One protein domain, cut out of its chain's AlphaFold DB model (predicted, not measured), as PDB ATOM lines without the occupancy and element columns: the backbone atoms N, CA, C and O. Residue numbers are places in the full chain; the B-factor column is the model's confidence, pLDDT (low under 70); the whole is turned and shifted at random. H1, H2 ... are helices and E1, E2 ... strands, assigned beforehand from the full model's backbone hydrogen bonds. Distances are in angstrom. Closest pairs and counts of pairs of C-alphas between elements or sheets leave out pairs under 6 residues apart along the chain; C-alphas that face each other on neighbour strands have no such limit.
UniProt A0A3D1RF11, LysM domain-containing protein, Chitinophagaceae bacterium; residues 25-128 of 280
ATOM      1  N   PHE A  25      24.843   1.416  30.085       94.50
ATOM      2  CA  PHE A  25      25.152   2.402  29.052       94.50
ATOM      3  C   PHE A  25      26.292   1.937  28.147       94.50
ATOM      4  O   PHE A  25      27.278   1.384  28.625       94.50
ATOM      5  N   VAL A  26      26.138   2.196  26.849       95.62
ATOM      6  CA  VAL A  26      27.151   1.972  25.816       95.62
ATOM      7  C   VAL A  26      27.997   3.222  25.647       95.62
ATOM      8  O   VAL A  26      27.484   4.332  25.484       95.62
ATOM      9  N   GLU A  27      29.301   3.008  25.625       92.62
ATOM     10  CA  GLU A  27      30.346   3.993  25.414       92.62
ATOM     11  C   GLU A  27      31.082   3.717  24.094       92.62
ATOM     12  O   GLU A  27      30.886   2.688  23.442       92.62
ATOM     13  N   GLY A  28      31.913   4.671  23.672       90.50
ATOM     14  CA  GLY A  28      32.698   4.555  22.444       90.50
ATOM     15  C   GLY A  28      31.954   4.909  21.143       90.50
ATOM     16  O   GLY A  28      30.763   5.280  21.134       90.50
ATOM     17  N   PRO A  29      32.681   4.867  20.012       88.31
ATOM     18  CA  PRO A  29      32.114   5.091  18.688       88.31
ATOM     19  C   PRO A  29      31.174   3.943  18.296       88.31
ATOM     20  O   PRO A  29      31.290   2.828  18.784       88.31
ATOM     21  N   ALA A  30      30.243   4.195  17.370       83.44
ATOM     22  CA  ALA A  30      29.321   3.152  16.902       83.44
ATOM     23  C   ALA A  30      30.031   1.979  16.193       83.44
ATOM     24  O   ALA A  30      29.457   0.901  16.100       83.44
ATOM     25  N   SER A  31      31.254   2.200  15.701       87.06
ATOM     26  CA  SER A  31      32.103   1.192  15.059       87.06
ATOM     27  C   SER A  31      32.876   0.306  16.040       87.06
ATOM     28  O   SER A  31      33.312  -0.766  15.646       87.06
ATOM     29  N   ASP A  32      33.071   0.755  17.283       88.62
ATOM     30  CA  ASP A  32      33.735  -0.006  18.353       88.62
ATOM     31  C   ASP A  32      33.052   0.293  19.702       88.62
ATOM     32  O   ASP A  32      33.607   0.994  20.557       88.62
ATOM     33  N   PRO A  33      31.780  -0.115  19.860       95.50
ATOM     34  CA  PRO A  33      31.027   0.165  21.066       95.50
ATOM     35  C   PRO A  33      31.437  -0.784  22.194       95.50
ATOM     36  O   PRO A  33      31.658  -1.977  21.982       95.50
ATOM     37  N   TYR A  34      31.475  -0.276  23.420       97.38
ATOM     38  CA  TYR A  34      31.789  -1.067  24.609       97.38
ATOM     39  C   TYR A  34      30.948  -0.627  25.805       97.38
ATOM     40  O   TYR A  34      30.322   0.430  25.794       97.38
ATOM     41  N   ILE A  35      30.938  -1.438  26.857       96.94
ATOM     42  CA  ILE A  35      30.392  -1.073  28.169       96.94
ATOM     43  C   ILE A  35      31.509  -1.115  29.208       96.94
ATOM     44  O   ILE A  35      32.432  -1.920  29.094       96.94
ATOM     45  N   THR A  36      31.440  -0.270  30.231       96.69
ATOM     46  CA  THR A  36      32.430  -0.276  31.315       96.69
ATOM     47  C   THR A  36      31.915  -1.069  32.509       96.69
ATOM     48  O   THR A  36      30.817  -0.827  33.013       96.69
ATOM     49  N   HIS A  37      32.728  -2.004  32.989       96.06
ATOM     50  CA  HIS A  37      32.496  -2.757  34.213       96.06
ATOM     51  C   HIS A  37      33.532  -2.362  35.276       96.06
ATOM     52  O   HIS A  37      34.712  -2.213  34.969       96.06
ATOM     53  N   VAL A  38      33.101  -2.212  36.530       95.12
ATOM     54  CA  VAL A  38      33.983  -1.937  37.674       95.12
ATOM     55  C   VAL A  38      34.158  -3.223  38.468       95.12
ATOM     56  O   VAL A  38      33.178  -3.699  39.039       95.12
ATOM     57  N   ILE A  39      35.386  -3.734  38.545       95.12
ATOM     58  CA  ILE A  39      35.694  -5.020  39.180       95.12
ATOM     59  C   ILE A  39      35.259  -5.030  40.648       95.12
ATOM     60  O   ILE A  39      35.653  -4.180  41.448       95.12
ATOM     61  N   GLN A  40      34.451  -6.019  40.996       93.25
ATOM     62  CA  GLN A  40      33.933  -6.306  42.324       93.25
ATOM     63  C   GLN A  40      34.783  -7.365  43.043       93.25
ATOM     64  O   GLN A  40      35.564  -8.096  42.425       93.25
ATOM     65  N   PRO A  41      34.647  -7.491  44.377       92.62
ATOM     66  CA  PRO A  41      35.295  -8.563  45.118       92.62
ATOM     67  C   PRO A  41      34.962  -9.947  44.546       92.62
ATOM     68  O   PRO A  41      33.804 -10.243  44.257       92.62
ATOM     69  N   LYS A  42      35.981 -10.815  44.471       87.62
ATOM     70  CA  LYS A  42      35.914 -12.193  43.937       87.62
ATOM     71  C   LYS A  42      35.698 -12.302  42.425       87.62
ATOM     72  O   LYS A  42      35.534 -13.416  41.928       87.62
ATOM     73  N   GLU A  43      35.741 -11.197  41.691       89.75
ATOM     74  CA  GLU A  43      35.749 -11.250  40.235       89.75
ATOM     75  C   GLU A  43      37.161 -11.450  39.675       89.75
ATOM     76  O   GLU A  43      38.165 -11.012  40.233       89.75
ATOM     77  N   ASN A  44      37.227 -12.146  38.549       89.31
ATOM     78  CA  ASN A  44      38.419 -12.363  37.748       89.31
ATOM     79  C   ASN A  44      38.032 -12.337  36.263       89.31
ATOM     80  O   ASN A  44      36.854 -12.243  35.913       89.31
ATOM     81  N   PHE A  45      39.013 -12.469  35.373       85.94
ATOM     82  CA  PHE A  45      38.756 -12.438  33.936       85.94
ATOM     83  C   PHE A  45      37.657 -13.441  33.481       85.94
ATOM     84  O   PHE A  45      36.834 -13.187  32.599       85.94
ATOM     85  N   TYR A  46      37.558 -14.598  34.113       86.12
ATOM     86  CA  TYR A  46      36.570 -15.601  33.722       86.12
ATOM     87  C   TYR A  46      35.169 -15.269  34.239       86.12
ATOM     88  O   TYR A  46      34.193 -15.436  33.507       86.12
ATOM     89  N   SER A  47      35.043 -14.752  35.466       88.69
ATOM     90  CA  SER A  47      33.735 -14.339  35.985       88.69
ATOM     91  C   SER A  47      33.153 -13.183  35.171       88.69
ATOM     92  O   SER A  47      31.983 -13.244  34.808       88.69
ATOM     93  N   ILE A  48      33.974 -12.195  34.794       94.31
ATOM     94  CA  ILE A  48      33.553 -11.101  33.903       94.31
ATOM     95  C   ILE A  48      33.094 -11.647  32.549       94.31
ATOM     96  O   ILE A  48      32.052 -11.240  32.036       94.31
ATOM     97  N   GLY A  49      33.820 -12.621  31.995       89.88
ATOM     98  CA  GLY A  49      33.438 -13.238  30.730       89.88
ATOM     99  C   GLY A  49      32.066 -13.915  30.767       89.88
ATOM    100  O   GLY A  49      31.274 -13.757  29.838       89.88
ATOM    101  N   ARG A  50      31.733 -14.588  31.876       90.31
ATOM    102  CA  ARG A  50      30.407 -15.193  32.092       90.31
ATOM    103  C   ARG A  50      29.295 -14.155  32.249       90.31
ATOM    104  O   ARG A  50      28.213 -14.348  31.703       90.31
ATOM    105  N   ILE A  51      29.567 -13.042  32.940       93.81
ATOM    106  CA  ILE A  51      28.595 -11.951  33.121       93.81
ATOM    107  C   ILE A  51      28.163 -11.377  31.765       93.81
ATOM    108  O   ILE A  51      26.979 -11.102  31.566       93.81
ATOM    109  N   TYR A  52      29.105 -11.230  30.832       95.31
ATOM    110  CA  TYR A  52      28.896 -10.515  29.571       95.31
ATOM    111  C   TYR A  52      28.931 -11.393  28.316       95.31
ATOM    112  O   TYR A  52      29.017 -10.849  27.219       95.31
ATOM    113  N   ASN A  53      28.887 -12.722  28.464       92.19
ATOM    114  CA  ASN A  53      28.957 -13.687  27.359       92.19
ATOM    115  C   ASN A  53      30.121 -13.407  26.388       92.19
ATOM    116  O   ASN A  53      29.941 -13.307  25.176       92.19
ATOM    117  N   ILE A  54      31.323 -13.202  26.928       90.69
ATOM    118  CA  ILE A  54      32.500 -12.817  26.144       90.69
ATOM    119  C   ILE A  54      33.772 -13.447  26.703       90.69
ATOM    120  O   ILE A  54      34.014 -13.457  27.907       90.69
ATOM    121  N   SER A  55      34.633 -13.957  25.825       88.69
ATOM    122  CA  SER A  55      35.887 -14.569  26.263       88.69
ATOM    123  C   SER A  55      36.858 -13.524  26.838       88.69
ATOM    124  O   SER A  55      37.072 -12.477  26.216       88.69
ATOM    125  N   PRO A  56      37.552 -13.817  27.955       79.19
ATOM    126  CA  PRO A  56      38.623 -12.961  28.462       79.19
ATOM    127  C   PRO A  56      39.772 -12.757  27.478       79.19
ATOM    128  O   PRO A  56      40.422 -11.716  27.505       79.19
ATOM    129  N   ARG A  57      39.958 -13.673  26.520       84.56
ATOM    130  CA  ARG A  57      40.935 -13.530  25.426       84.56
ATOM    131  C   ARG A  57      40.586 -12.430  24.421       84.56
ATOM    132  O   ARG A  57      41.429 -12.099  23.587       84.56
ATOM    133  N   VAL A  58      39.362 -11.907  24.469       83.12
ATOM    134  CA  VAL A  58      38.894 -10.802  23.628       83.12
ATOM    135  C   VAL A  58      39.055  -9.482  24.368       83.12
ATOM    136  O   VAL A  58      39.694  -8.567  23.858       83.12
ATOM    137  N   TYR A  59      38.518  -9.375  25.584       88.75
ATOM    138  CA  TYR A  59      38.471  -8.081  26.259       88.75
ATOM    139  C   TYR A  59      39.718  -7.781  27.111       88.75
ATOM    140  O   TYR A  59      40.019  -6.612  27.323       88.75
ATOM    141  N   ALA A  60      40.497  -8.770  27.568       88.12
ATOM    142  CA  ALA A  60      41.764  -8.480  28.247       88.12
ATOM    143  C   ALA A  60      42.738  -7.694  27.344       88.12
ATOM    144  O   ALA A  60      43.125  -6.591  27.739       88.12
ATOM    145  N   PRO A  61      43.058  -8.136  26.106       85.50
ATOM    146  CA  PRO A  61      43.908  -7.345  25.216       85.50
ATOM    147  C   PRO A  61      43.252  -6.025  24.784       85.50
ATOM    148  O   PRO A  61      43.964  -5.040  24.629       85.50
ATOM    149  N   TYR A  62      41.916  -5.957  24.678       88.81
ATOM    150  CA  TYR A  62      41.194  -4.693  24.444       88.81
ATOM    151  C   TYR A  62      41.501  -3.632  25.515       88.81
ATOM    152  O   TYR A  62      41.487  -2.434  25.245       88.81
ATOM    153  N   ASN A  63      41.816  -4.070  26.736       92.50
ATOM    154  CA  ASN A  63      42.185  -3.201  27.849       92.50
ATOM    155  C   ASN A  63      43.696  -3.161  28.125       92.50
ATOM    156  O   ASN A  63      44.100  -2.671  29.179       92.50
ATOM    157  N   ASN A  64      44.532  -3.677  27.218       90.25
ATOM    158  CA  ASN A  64      45.978  -3.828  27.424       90.25
ATOM    159  C   ASN A  64      46.331  -4.659  28.676       90.25
ATOM    160  O   ASN A  64      47.314  -4.386  29.360       90.25
ATOM    161  N   MET A  65      45.512  -5.664  28.994       85.00
ATOM    162  CA  MET A  65      45.704  -6.556  30.137       85.00
ATOM    163  C   MET A  65      46.156  -7.947  29.685       85.00
ATOM    164  O   MET A  65      45.732  -8.447  28.641       85.00
ATOM    165  N   ASN A  66      46.970  -8.598  30.517       83.56
ATOM    166  CA  ASN A  66      47.322 -10.013  30.390       83.56
ATOM    167  C   ASN A  66      46.507 -10.842  31.399       83.56
ATOM    168  O   ASN A  66      46.280 -10.410  32.528       83.56
ATOM    169  N   LEU A  67      46.105 -12.051  31.006       76.00
ATOM    170  CA  LEU A  67      45.326 -12.985  31.824       76.00
ATOM    171  C   LEU A  67      46.086 -13.503  33.051       76.00
ATOM    172  O   LEU A  67      45.460 -13.935  34.016       76.00
ATOM    173  N   GLU A  68      47.416 -13.440  33.029       75.44
ATOM    174  CA  GLU A  68      48.276 -13.818  34.157       75.44
ATOM    175  C   GLU A  68      48.272 -12.760  35.273       75.44
ATOM    176  O   GLU A  68      48.519 -13.082  36.431       75.44
ATOM    177  N   GLY A  69      47.963 -11.500  34.940       69.88
ATOM    178  CA  GLY A  69      48.125 -10.343  35.828       69.88
ATOM    179  C   GLY A  69      47.019 -10.132  36.866       69.88
ATOM    180  O   GLY A  69      47.087  -9.170  37.626       69.88
ATOM    181  N   GLY A  70      46.009 -11.004  36.918       77.69
ATOM    182  CA  GLY A  70      44.847 -10.824  37.793       77.69
ATOM    183  C   GLY A  70      44.063  -9.529  37.517       77.69
ATOM    184  O   GLY A  70      44.354  -8.781  36.586       77.69
ATOM    185  N   LEU A  71      43.030  -9.278  38.321       87.38
ATOM    186  CA  LEU A  71      42.241  -8.043  38.281       87.38
ATOM    187  C   LEU A  71      42.229  -7.403  39.666       87.38
ATOM    188  O   LEU A  71      42.146  -8.102  40.677       87.38
ATOM    189  N   THR A  72      42.296  -6.073  39.708       90.62
ATOM    190  CA  THR A  72      42.242  -5.315  40.964       90.62
ATOM    191  C   THR A  72      40.813  -4.863  41.238       90.62
ATOM    192  O   THR A  72      40.129  -4.367  40.347       90.62
ATOM    193  N   ILE A  73      40.348  -4.998  42.480       92.62
ATOM    194  CA  ILE A  73      39.021  -4.511  42.887       92.62
ATOM    195  C   ILE A  73      38.936  -2.996  42.645       92.62
ATOM    196  O   ILE A  73      39.854  -2.252  42.977       92.62
ATOM    197  N   GLY A  74      37.831  -2.540  42.056       89.56
ATOM    198  CA  GLY A  74      37.611  -1.146  41.669       89.56
ATOM    199  C   GLY A  74      38.215  -0.757  40.316       89.56
ATOM    200  O   GLY A  74      37.925   0.329  39.818       89.56
ATOM    201  N   GLN A  75      39.014  -1.626  39.687       93.81
ATOM    202  CA  GLN A  75      39.539  -1.396  38.343       93.81
ATOM    203  C   GLN A  75      38.398  -1.342  37.323       93.81
ATOM    204  O   GLN A  75      37.449  -2.121  37.393       93.81
ATOM    205  N   MET A  76      38.494  -0.435  36.352       93.81
ATOM    206  CA  MET A  76      37.562  -0.391  35.228       93.81
ATOM    207  C   MET A  76      38.058  -1.285  34.093       93.81
ATOM    208  O   MET A  76      39.210  -1.181  33.671       93.81
ATOM    209  N   VAL A  77      37.173  -2.136  33.582       97.00
ATOM    210  CA  VAL A  77      37.402  -2.992  32.418       97.00
ATOM    211  C   VAL A  77      36.345  -2.669  31.372       97.00
ATOM    212  O   VAL A  77      35.146  -2.703  31.647       97.00
ATOM    213  N   ARG A  78      36.791  -2.361  30.158       97.88
ATOM    214  CA  ARG A  78      35.921  -2.159  29.001       97.88
ATOM    215  C   ARG A  78      35.577  -3.499  28.374       97.88
ATOM    216  O   ARG A  78      36.461  -4.290  28.056       97.88
ATOM    217  N   ILE A  79      34.298  -3.739  28.169       97.69
ATOM    218  CA  ILE A  79      33.778  -4.953  27.563       97.69
ATOM    219  C   ILE A  79      33.281  -4.590  26.161       97.69
ATOM    220  O   ILE A  79      32.232  -3.949  26.052       97.69
ATOM    221  N   PRO A  80      34.028  -4.931  25.095       95.44
ATOM    222  CA  PRO A  80      33.609  -4.632  23.734       95.44
ATOM    223  C   PRO A  80      32.331  -5.400  23.385       95.44
ATOM    224  O   PRO A  80      32.131  -6.544  23.808       95.44
ATOM    225  N   LEU A  81      31.462  -4.748  22.618       95.81
ATOM    226  CA  LEU A  81      30.233  -5.328  22.094       95.81
ATOM    227  C   LEU A  81      30.498  -5.887  20.694       95.81
ATOM    228  O   LEU A  81      30.924  -5.162  19.797       95.81
ATOM    229  N   ASN A  82      30.238  -7.176  20.504       91.19
ATOM    230  CA  ASN A  82      30.442  -7.887  19.244       91.19
ATOM    231  C   ASN A  82      29.264  -8.825  18.946       91.19
ATOM    232  O   ASN A  82      28.323  -8.939  19.721       91.19
ATOM    233  N   GLU A  83      29.317  -9.541  17.830       88.69
ATOM    234  CA  GLU A  83      28.252 -10.465  17.419       88.69
ATOM    235  C   GLU A  83      27.923 -11.576  18.434       88.69
ATOM    236  O   GLU A  83      26.827 -12.137  18.388       88.69
ATOM    237  N   ILE A  84      28.817 -11.880  19.383       87.94
ATOM    238  CA  ILE A  84      28.600 -12.902  20.416       87.94
ATOM    239  C   ILE A  84      27.717 -12.351  21.533       87.94
ATOM    240  O   ILE A  84      26.728 -12.983  21.901       87.94
ATOM    241  N   ASN A  85      28.032 -11.162  22.047       94.25
ATOM    242  CA  ASN A  85      27.349 -10.589  23.207       94.25
ATOM    243  C   ASN A  85      26.385  -9.448  22.871       94.25
ATOM    244  O   ASN A  85      25.732  -8.940  23.773       94.25
ATOM    245  N   PHE A  86      26.253  -9.038  21.612       96.19
ATOM    246  CA  PHE A  86      25.402  -7.921  21.212       96.19
ATOM    247  C   PHE A  86      24.437  -8.301  20.094       96.19
ATOM    248  O   PHE A  86      24.767  -9.034  19.164       96.19
ATOM    249  N   SER A  87      23.226  -7.761  20.182       95.19
ATOM    250  CA  SER A  87      22.195  -7.848  19.159       95.19
ATOM    251  C   SER A  87      21.490  -6.503  19.015       95.19
ATOM    252  O   SER A  87      21.125  -5.865  20.003       95.19
ATOM    253  N   LYS A  88      21.273  -6.056  17.777       93.38
ATOM    254  CA  LYS A  88      20.581  -4.786  17.513       93.38
ATOM    255  C   LYS A  88      19.060  -4.920  17.611       93.38
ATOM    256  O   LYS A  88      18.386  -3.978  18.019       93.38
ATOM    257  N   ASP A  89      18.525  -6.079  17.250       92.38
ATOM    258  CA  ASP A  89      17.090  -6.365  17.163       92.38
ATOM    259  C   ASP A  89      16.559  -7.210  18.333       92.38
ATOM    260  O   ASP A  89      15.343  -7.303  18.526       92.38
ATOM    261  N   GLY A  90      17.455  -7.761  19.157       90.88
ATOM    262  CA  GLY A  90      17.115  -8.618  20.289       90.88
ATOM    263  C   GLY A  90      17.009 -10.100  19.922       90.88
ATOM    264  O   GLY A  90      16.487 -10.876  20.725       90.88
ATOM    265  N   ALA A  91      17.489 -10.501  18.738       89.00
ATOM    266  CA  ALA A  91      17.708 -11.905  18.412       89.00
ATOM    267  C   ALA A  91      18.807 -12.490  19.313       89.00
ATOM    268  O   ALA A  91      19.893 -11.914  19.419       89.00
ATOM    269  N   ALA A  92      18.523 -13.619  19.960       89.06
ATOM    270  CA  ALA A  92      19.439 -14.340  20.839       89.06
ATOM    271  C   ALA A  92      19.095 -15.839  20.845       89.06
ATOM    272  O   ALA A  92      18.003 -16.223  20.410       89.06
ATOM    273  N   ALA A  93      20.026 -16.676  21.307       85.88
ATOM    274  CA  ALA A  93      19.807 -18.116  21.425       85.88
ATOM    275  C   ALA A  93      18.778 -18.459  22.521       85.88
ATOM    276  O   ALA A  93      18.442 -17.629  23.365       85.88
ATOM    277  N   GLU A  94      18.268 -19.693  22.519       88.00
ATOM    278  CA  GLU A  94      17.255 -20.145  23.487       88.00
ATOM    279  C   GLU A  94      17.753 -20.102  24.941       88.00
ATOM    280  O   GLU A  94      16.990 -19.811  25.861       88.00
ATOM    281  N   ASP A  95      19.047 -20.344  25.147       90.75
ATOM    282  CA  ASP A  95      19.710 -20.300  26.451       90.75
ATOM    283  C   ASP A  95      20.205 -18.890  26.835       90.75
ATOM    284  O   ASP A  95      20.907 -18.709  27.840       90.75
ATOM    285  N   GLU A  96      19.834 -17.874  26.055       91.31
ATOM    286  CA  GLU A  96      20.215 -16.481  26.255       91.31
ATOM    287  C   GLU A  96      19.031 -15.606  26.684       91.31
ATOM    288  O   GLU A  96      17.861 -15.878  26.426       91.31
ATOM    289  N   VAL A  97      19.361 -14.511  27.360       93.38
ATOM    290  CA  VAL A  97      18.444 -13.450  27.768       93.38
ATOM    291  C   VAL A  97      18.981 -12.135  27.211       93.38
ATOM    292  O   VAL A  97      20.195 -11.913  27.183       93.38
ATOM    293  N   ILE A  98      18.083 -11.256  26.767       94.75
ATOM    294  CA  ILE A  98      18.450  -9.940  26.240       94.75
ATOM    295  C   ILE A  98      18.326  -8.858  27.314       94.75
ATOM    296  O   ILE A  98      17.281  -8.691  27.942       94.75
ATOM    297  N   VAL A  99      19.393  -8.087  27.507       94.44
ATOM    298  CA  VAL A  99      19.452  -6.961  28.448       94.44
ATOM    299  C   VAL A  99      19.569  -5.662  27.647       94.44
ATOM    300  O   VAL A  99      20.508  -5.526  26.862       94.44
ATOM    301  N   PRO A 100      18.645  -4.695  27.790       95.19
ATOM    302  CA  PRO A 100      18.671  -3.478  26.988       95.19
ATOM    303  C   PRO A 100      19.893  -2.614  27.316       95.19
ATOM    304  O   PRO A 100      20.189  -2.325  28.478       95.19
ATOM    305  N   LEU A 101      20.569  -2.174  26.261       95.38
ATOM    306  CA  LEU A 101      21.711  -1.275  26.306       95.38
ATOM    307  C   LEU A 101      21.295   0.115  25.838       95.38
ATOM    308  O   LEU A 101      20.619   0.254  24.818       95.38
ATOM    309  N   TYR A 102      21.727   1.148  26.551       94.25
ATOM    310  CA  TYR A 102      21.308   2.527  26.308       94.25
ATOM    311  C   TYR A 102      22.469   3.398  25.840       94.25
ATOM    312  O   TYR A 102      23.599   3.242  26.295       94.25
ATOM    313  N   LYS A 103      22.190   4.378  24.984       92.62
ATOM    314  CA  LYS A 103      23.125   5.453  24.645       92.62
ATOM    315  C   LYS A 103      22.464   6.795  24.910       92.62
ATOM    316  O   LYS A 103      21.304   7.007  24.556       92.62
ATOM    317  N   ARG A 104      23.202   7.705  25.544       88.38
ATOM    318  CA  ARG A 104      22.727   9.067  25.789       88.38
ATOM    319  C   ARG A 104      22.859   9.888  24.510       88.38
ATOM    320  O   ARG A 104      23.956  10.013  23.975       88.38
ATOM    321  N   SER A 105      21.750  10.449  24.041       81.56
ATOM    322  CA  SER A 105      21.713  11.361  22.897       81.56
ATOM    323  C   SER A 105      20.776  12.527  23.205       81.56
ATOM    324  O   SER A 105      19.617  12.322  23.563       81.56
ATOM    325  N   GLY A 106      21.293  13.758  23.124       75.06
ATOM    326  CA  GLY A 106      20.484  14.974  23.267       75.06
ATOM    327  C   GLY A 106      19.698  15.087  24.581       75.06
ATOM    328  O   GLY A 106      18.573  15.567  24.570       75.06
ATOM    329  N   GLY A 107      20.242  14.600  25.702       78.44
ATOM    330  CA  GLY A 107      19.574  14.650  27.013       78.44
ATOM    331  C   GLY A 107      18.547  13.540  27.271       78.44
ATOM    332  O   GLY A 107      17.967  13.499  28.352       78.44
ATOM    333  N   SER A 108      18.364  12.609  26.329       83.69
ATOM    334  CA  SER A 108      17.508  11.426  26.484       83.69
ATOM    335  C   SER A 108      18.317  10.125  26.385       83.69
ATOM    336  O   SER A 108      19.369  10.076  25.738       83.69
ATOM    337  N   ASP A 109      17.844   9.068  27.050       91.56
ATOM    338  CA  ASP A 109      18.428   7.729  26.949       91.56
ATOM    339  C   ASP A 109      17.667   6.936  25.873       91.56
ATOM    340  O   ASP A 109      16.493   6.613  26.061       91.56
ATOM    341  N   ALA A 110      18.330   6.592  24.770       91.81
ATOM    342  CA  ALA A 110      17.759   5.757  23.714       91.81
ATOM    343  C   ALA A 110      18.320   4.332  23.789       91.81
ATOM    344  O   ALA A 110      19.490   4.143  24.129       91.81
ATOM    345  N   VAL A 111      17.507   3.329  23.446       93.56
ATOM    346  CA  VAL A 111      17.985   1.944  23.317       93.56
ATOM    347  C   VAL A 111      18.927   1.863  22.117       93.56
ATOM    348  O   VAL A 111      18.542   2.151  20.986       93.56
ATOM    349  N   PHE A 112      20.173   1.484  22.378       93.81
ATOM    350  CA  PHE A 112      21.205   1.253  21.372       93.81
ATOM    351  C   PHE A 112      21.110  -0.159  20.777       93.81
ATOM    352  O   PHE A 112      21.387  -0.366  19.597       93.81
ATOM    353  N   GLY A 113      20.705  -1.124  21.603       94.81
ATOM    354  CA  GLY A 113      20.529  -2.528  21.256       94.81
ATOM    355  C   GLY A 113      20.420  -3.365  22.525       94.81
ATOM    356  O   GLY A 113      19.993  -2.864  23.567       94.81
ATOM    357  N   TYR A 114      20.832  -4.623  22.448       96.56
ATOM    358  CA  TYR A 114      20.681  -5.598  23.517       96.56
ATOM    359  C   TYR A 114      21.983  -6.357  23.746       96.56
ATOM    360  O   TYR A 114      22.610  -6.837  22.804       96.56
ATOM    361  N   LEU A 115      22.366  -6.486  25.011       96.69
ATOM    362  CA  LEU A 115      23.395  -7.408  25.454       96.69
ATOM    363  C   LEU A 115      22.772  -8.804  25.563       96.69
ATOM    364  O   LEU A 115      21.769  -8.980  26.253       96.69
ATOM    365  N   LYS A 116      23.373  -9.784  24.900       96.38
ATOM    366  CA  LYS A 116      23.034 -11.202  25.003       96.38
ATOM    367  C   LYS A 116      23.830 -11.812  26.145       96.38
ATOM    368  O   LYS A 116      25.060 -11.792  26.118       96.38
ATOM    369  N   VAL A 117      23.140 -12.356  27.140       94.12
ATOM    370  CA  VAL A 117      23.770 -13.019  28.287       94.12
ATOM    371  C   VAL A 117      23.203 -14.416  28.489       94.12
ATOM    372  O   VAL A 117      22.025 -14.645  28.233       94.12
ATOM    373  N   LYS A 118      24.019 -15.354  28.973       90.19
ATOM    374  CA  LYS A 118      23.563 -16.715  29.284       90.19
ATOM    375  C   LYS A 118      22.663 -16.709  30.516       90.19
ATOM    376  O   LYS A 118      23.049 -16.155  31.550       90.19
ATOM    377  N   LYS A 119      21.500 -17.355  30.410       91.62
ATOM    378  CA  LYS A 119      20.439 -17.340  31.429       91.62
ATOM    379  C   LYS A 119      20.924 -17.762  32.818       91.62
ATOM    380  O   LYS A 119      20.597 -17.109  33.800       91.62
ATOM    381  N   GLU A 120      21.748 -18.804  32.876       90.38
ATOM    382  CA  GLU A 120      22.195 -19.414  34.137       90.38
ATOM    383  C   GLU A 120      23.563 -18.900  34.622       90.38
ATOM    384  O   GLU A 120      23.953 -19.148  35.761       90.38
ATOM    385  N   LEU A 121      24.322 -18.199  33.770       86.94
ATOM    386  CA  LEU A 121      25.702 -17.790  34.084       86.94
ATOM    387  C   LEU A 121      25.847 -16.299  34.380       86.94
ATOM    388  O   LEU A 121      26.832 -15.902  35.005       86.94
ATOM    389  N   SER A 122      24.904 -15.474  33.921       92.06
ATOM    390  CA  SER A 122      24.985 -14.030  34.089       92.06
ATOM    391  C   SER A 122      24.014 -13.522  35.151       92.06
ATOM    392  O   SER A 122      22.806 -13.719  35.021       92.06
ATOM    393  N   PRO A 123      24.490 -12.749  36.145       90.38
ATOM    394  CA  PRO A 123      23.604 -12.061  37.079       90.38
ATOM    395  C   PRO A 123      22.727 -11.006  36.383       90.38
ATOM    396  O   PRO A 123      21.700 -10.603  36.925       90.38
ATOM    397  N   LEU A 124      23.095 -10.565  35.173       90.00
ATOM    398  CA  LEU A 124      22.312  -9.600  34.399       90.00
ATOM    399  C   LEU A 124      21.052 -10.225  33.788       90.00
ATOM    400  O   LEU A 124      20.126  -9.491  33.442       90.00
ATOM    401  N   ALA A 125      20.977 -11.559  33.711       87.69
ATOM    402  CA  ALA A 125      19.808 -12.266  33.196       87.69
ATOM    403  C   ALA A 125      18.535 -11.949  34.001       87.69
ATOM    404  O   ALA A 125      17.456 -11.865  33.425       87.69
ATOM    405  N   ALA A 126      18.657 -11.669  35.305       84.31
ATOM    406  CA  ALA A 126      17.523 -11.305  36.161       84.31
ATOM    407  C   ALA A 126      16.841  -9.982  35.760       84.31
ATOM    408  O   ALA A 126      15.674  -9.773  36.070       84.31
ATOM    409  N   SER A 127      17.566  -9.079  35.090       78.88
ATOM    410  CA  SER A 127      17.027  -7.813  34.562       78.88
ATOM    411  C   SER A 127      16.705  -7.879  33.067       78.88
ATOM    412  O   SER A 127      16.266  -6.885  32.486       78.88
ATOM    413  N   GLY A 128      16.978  -9.015  32.428       77.38
ATOM    414  CA  GLY A 128      16.775  -9.206  31.005       77.38
ATOM    415  C   GLY A 128      15.382  -9.737  30.678       77.38
ATOM    416  O   GLY A 128      14.664 -10.262  31.525       77.38
TER     417      GLY A 128
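AT A GLANCE: This is residues 25 to 128 of the 280 residues of the protein "LysM domain-containing protein" of Chitinophagaceae bacterium (UniProt A0A3D1RF11). A long two-stranded hairpin, E3 and E4, makes one side of the domain, and a short two-stranded ribbon, E1 and E2, with the helices H1 and H2 makes the other. H2 packs on E2, H1 runs from H2 towards E4, and the short H3 packs on E3 and E4; a long loop, residues 63 to 75, lies at the far end from the hairpin. The printed part has 104 residues, with three named helices and four named strands in the order E1 H1 H2 E2 E3 E4 H3, and both sheets, E1 - E2 and E3 - E4, are antiparallel. The class is mixed, helices and strands, with under half of the residues in named elements. The whole is compact, with a radius of gyration of the C-alphas of 13.5 A and spans of 37 by 33 by 22 A.

IN THESE COORDINATES: E3 is residues 96 to 105, 28.1 A long, and E4 is residues 108 to 118, 28.9 A. E4 bends by 53 degrees at residue 113. E1, residues 34 to 38, begins with C-alpha 34 at (31.789, -1.067, 24.609) and is 13.3 A long; E2, residues 76 to 80, is 12.9 A. H1 is residues 45 to 51, 10.2 A, and H2 is residues 56 to 62, 9.5 A. H3, residues 123 to 127, is 8.2 A and ends with C-alpha 127 at (17.027, -7.813, 34.562).

HOW THE PARTS SIT: E3 and E4 form a hairpin, antiparallel at 157 degrees, with N 99 and O 115 2.8 A apart, within hydrogen-bond range. Residues 86 to 87 form a short antiparallel pairing with residues 114 to 115 of E4. The closest C-alphas of E3 and H3 are those of Val 97 and Ala 125, 5.7 A apart. H1 and H3 are close but not clearly touching, the closest C-alphas being those of Ile 51 and Pro 123, 6.4 A. The closest C-alphas of H1 and E4 are those of Ile 51 and Val 117, 6.9 A. H1 and H2 touch, about perpendicular at 76 degrees, with the C-alphas of Phe 45 and Pro 56 closest at 5.5 A. The closest C-alphas of H2 and E2 are those of Tyr 59 and Ile 79, 5.8 A. E1 and E2 are antiparallel at 153 degrees, with N 37 and O 77 2.9 A apart, within hydrogen-bond range. E2 and E3 are apart. Every O i to N i+4 pair is within range in H1; in H2 it is 1 of 3, with 1 of 4 O i to N i+3 pairs, and in H3 0 of 1, with 1 of 2.

THE WHOLE: The two C-alphas farthest apart are those of Glu 68 and Gly 106, 41.5 A. The printed part has no cut. The links H2 to E2 and E2 to E3 are long, 13 and 15 residues. The mean pLDDT of the printed part is 90.0, and residue 69 is under 70.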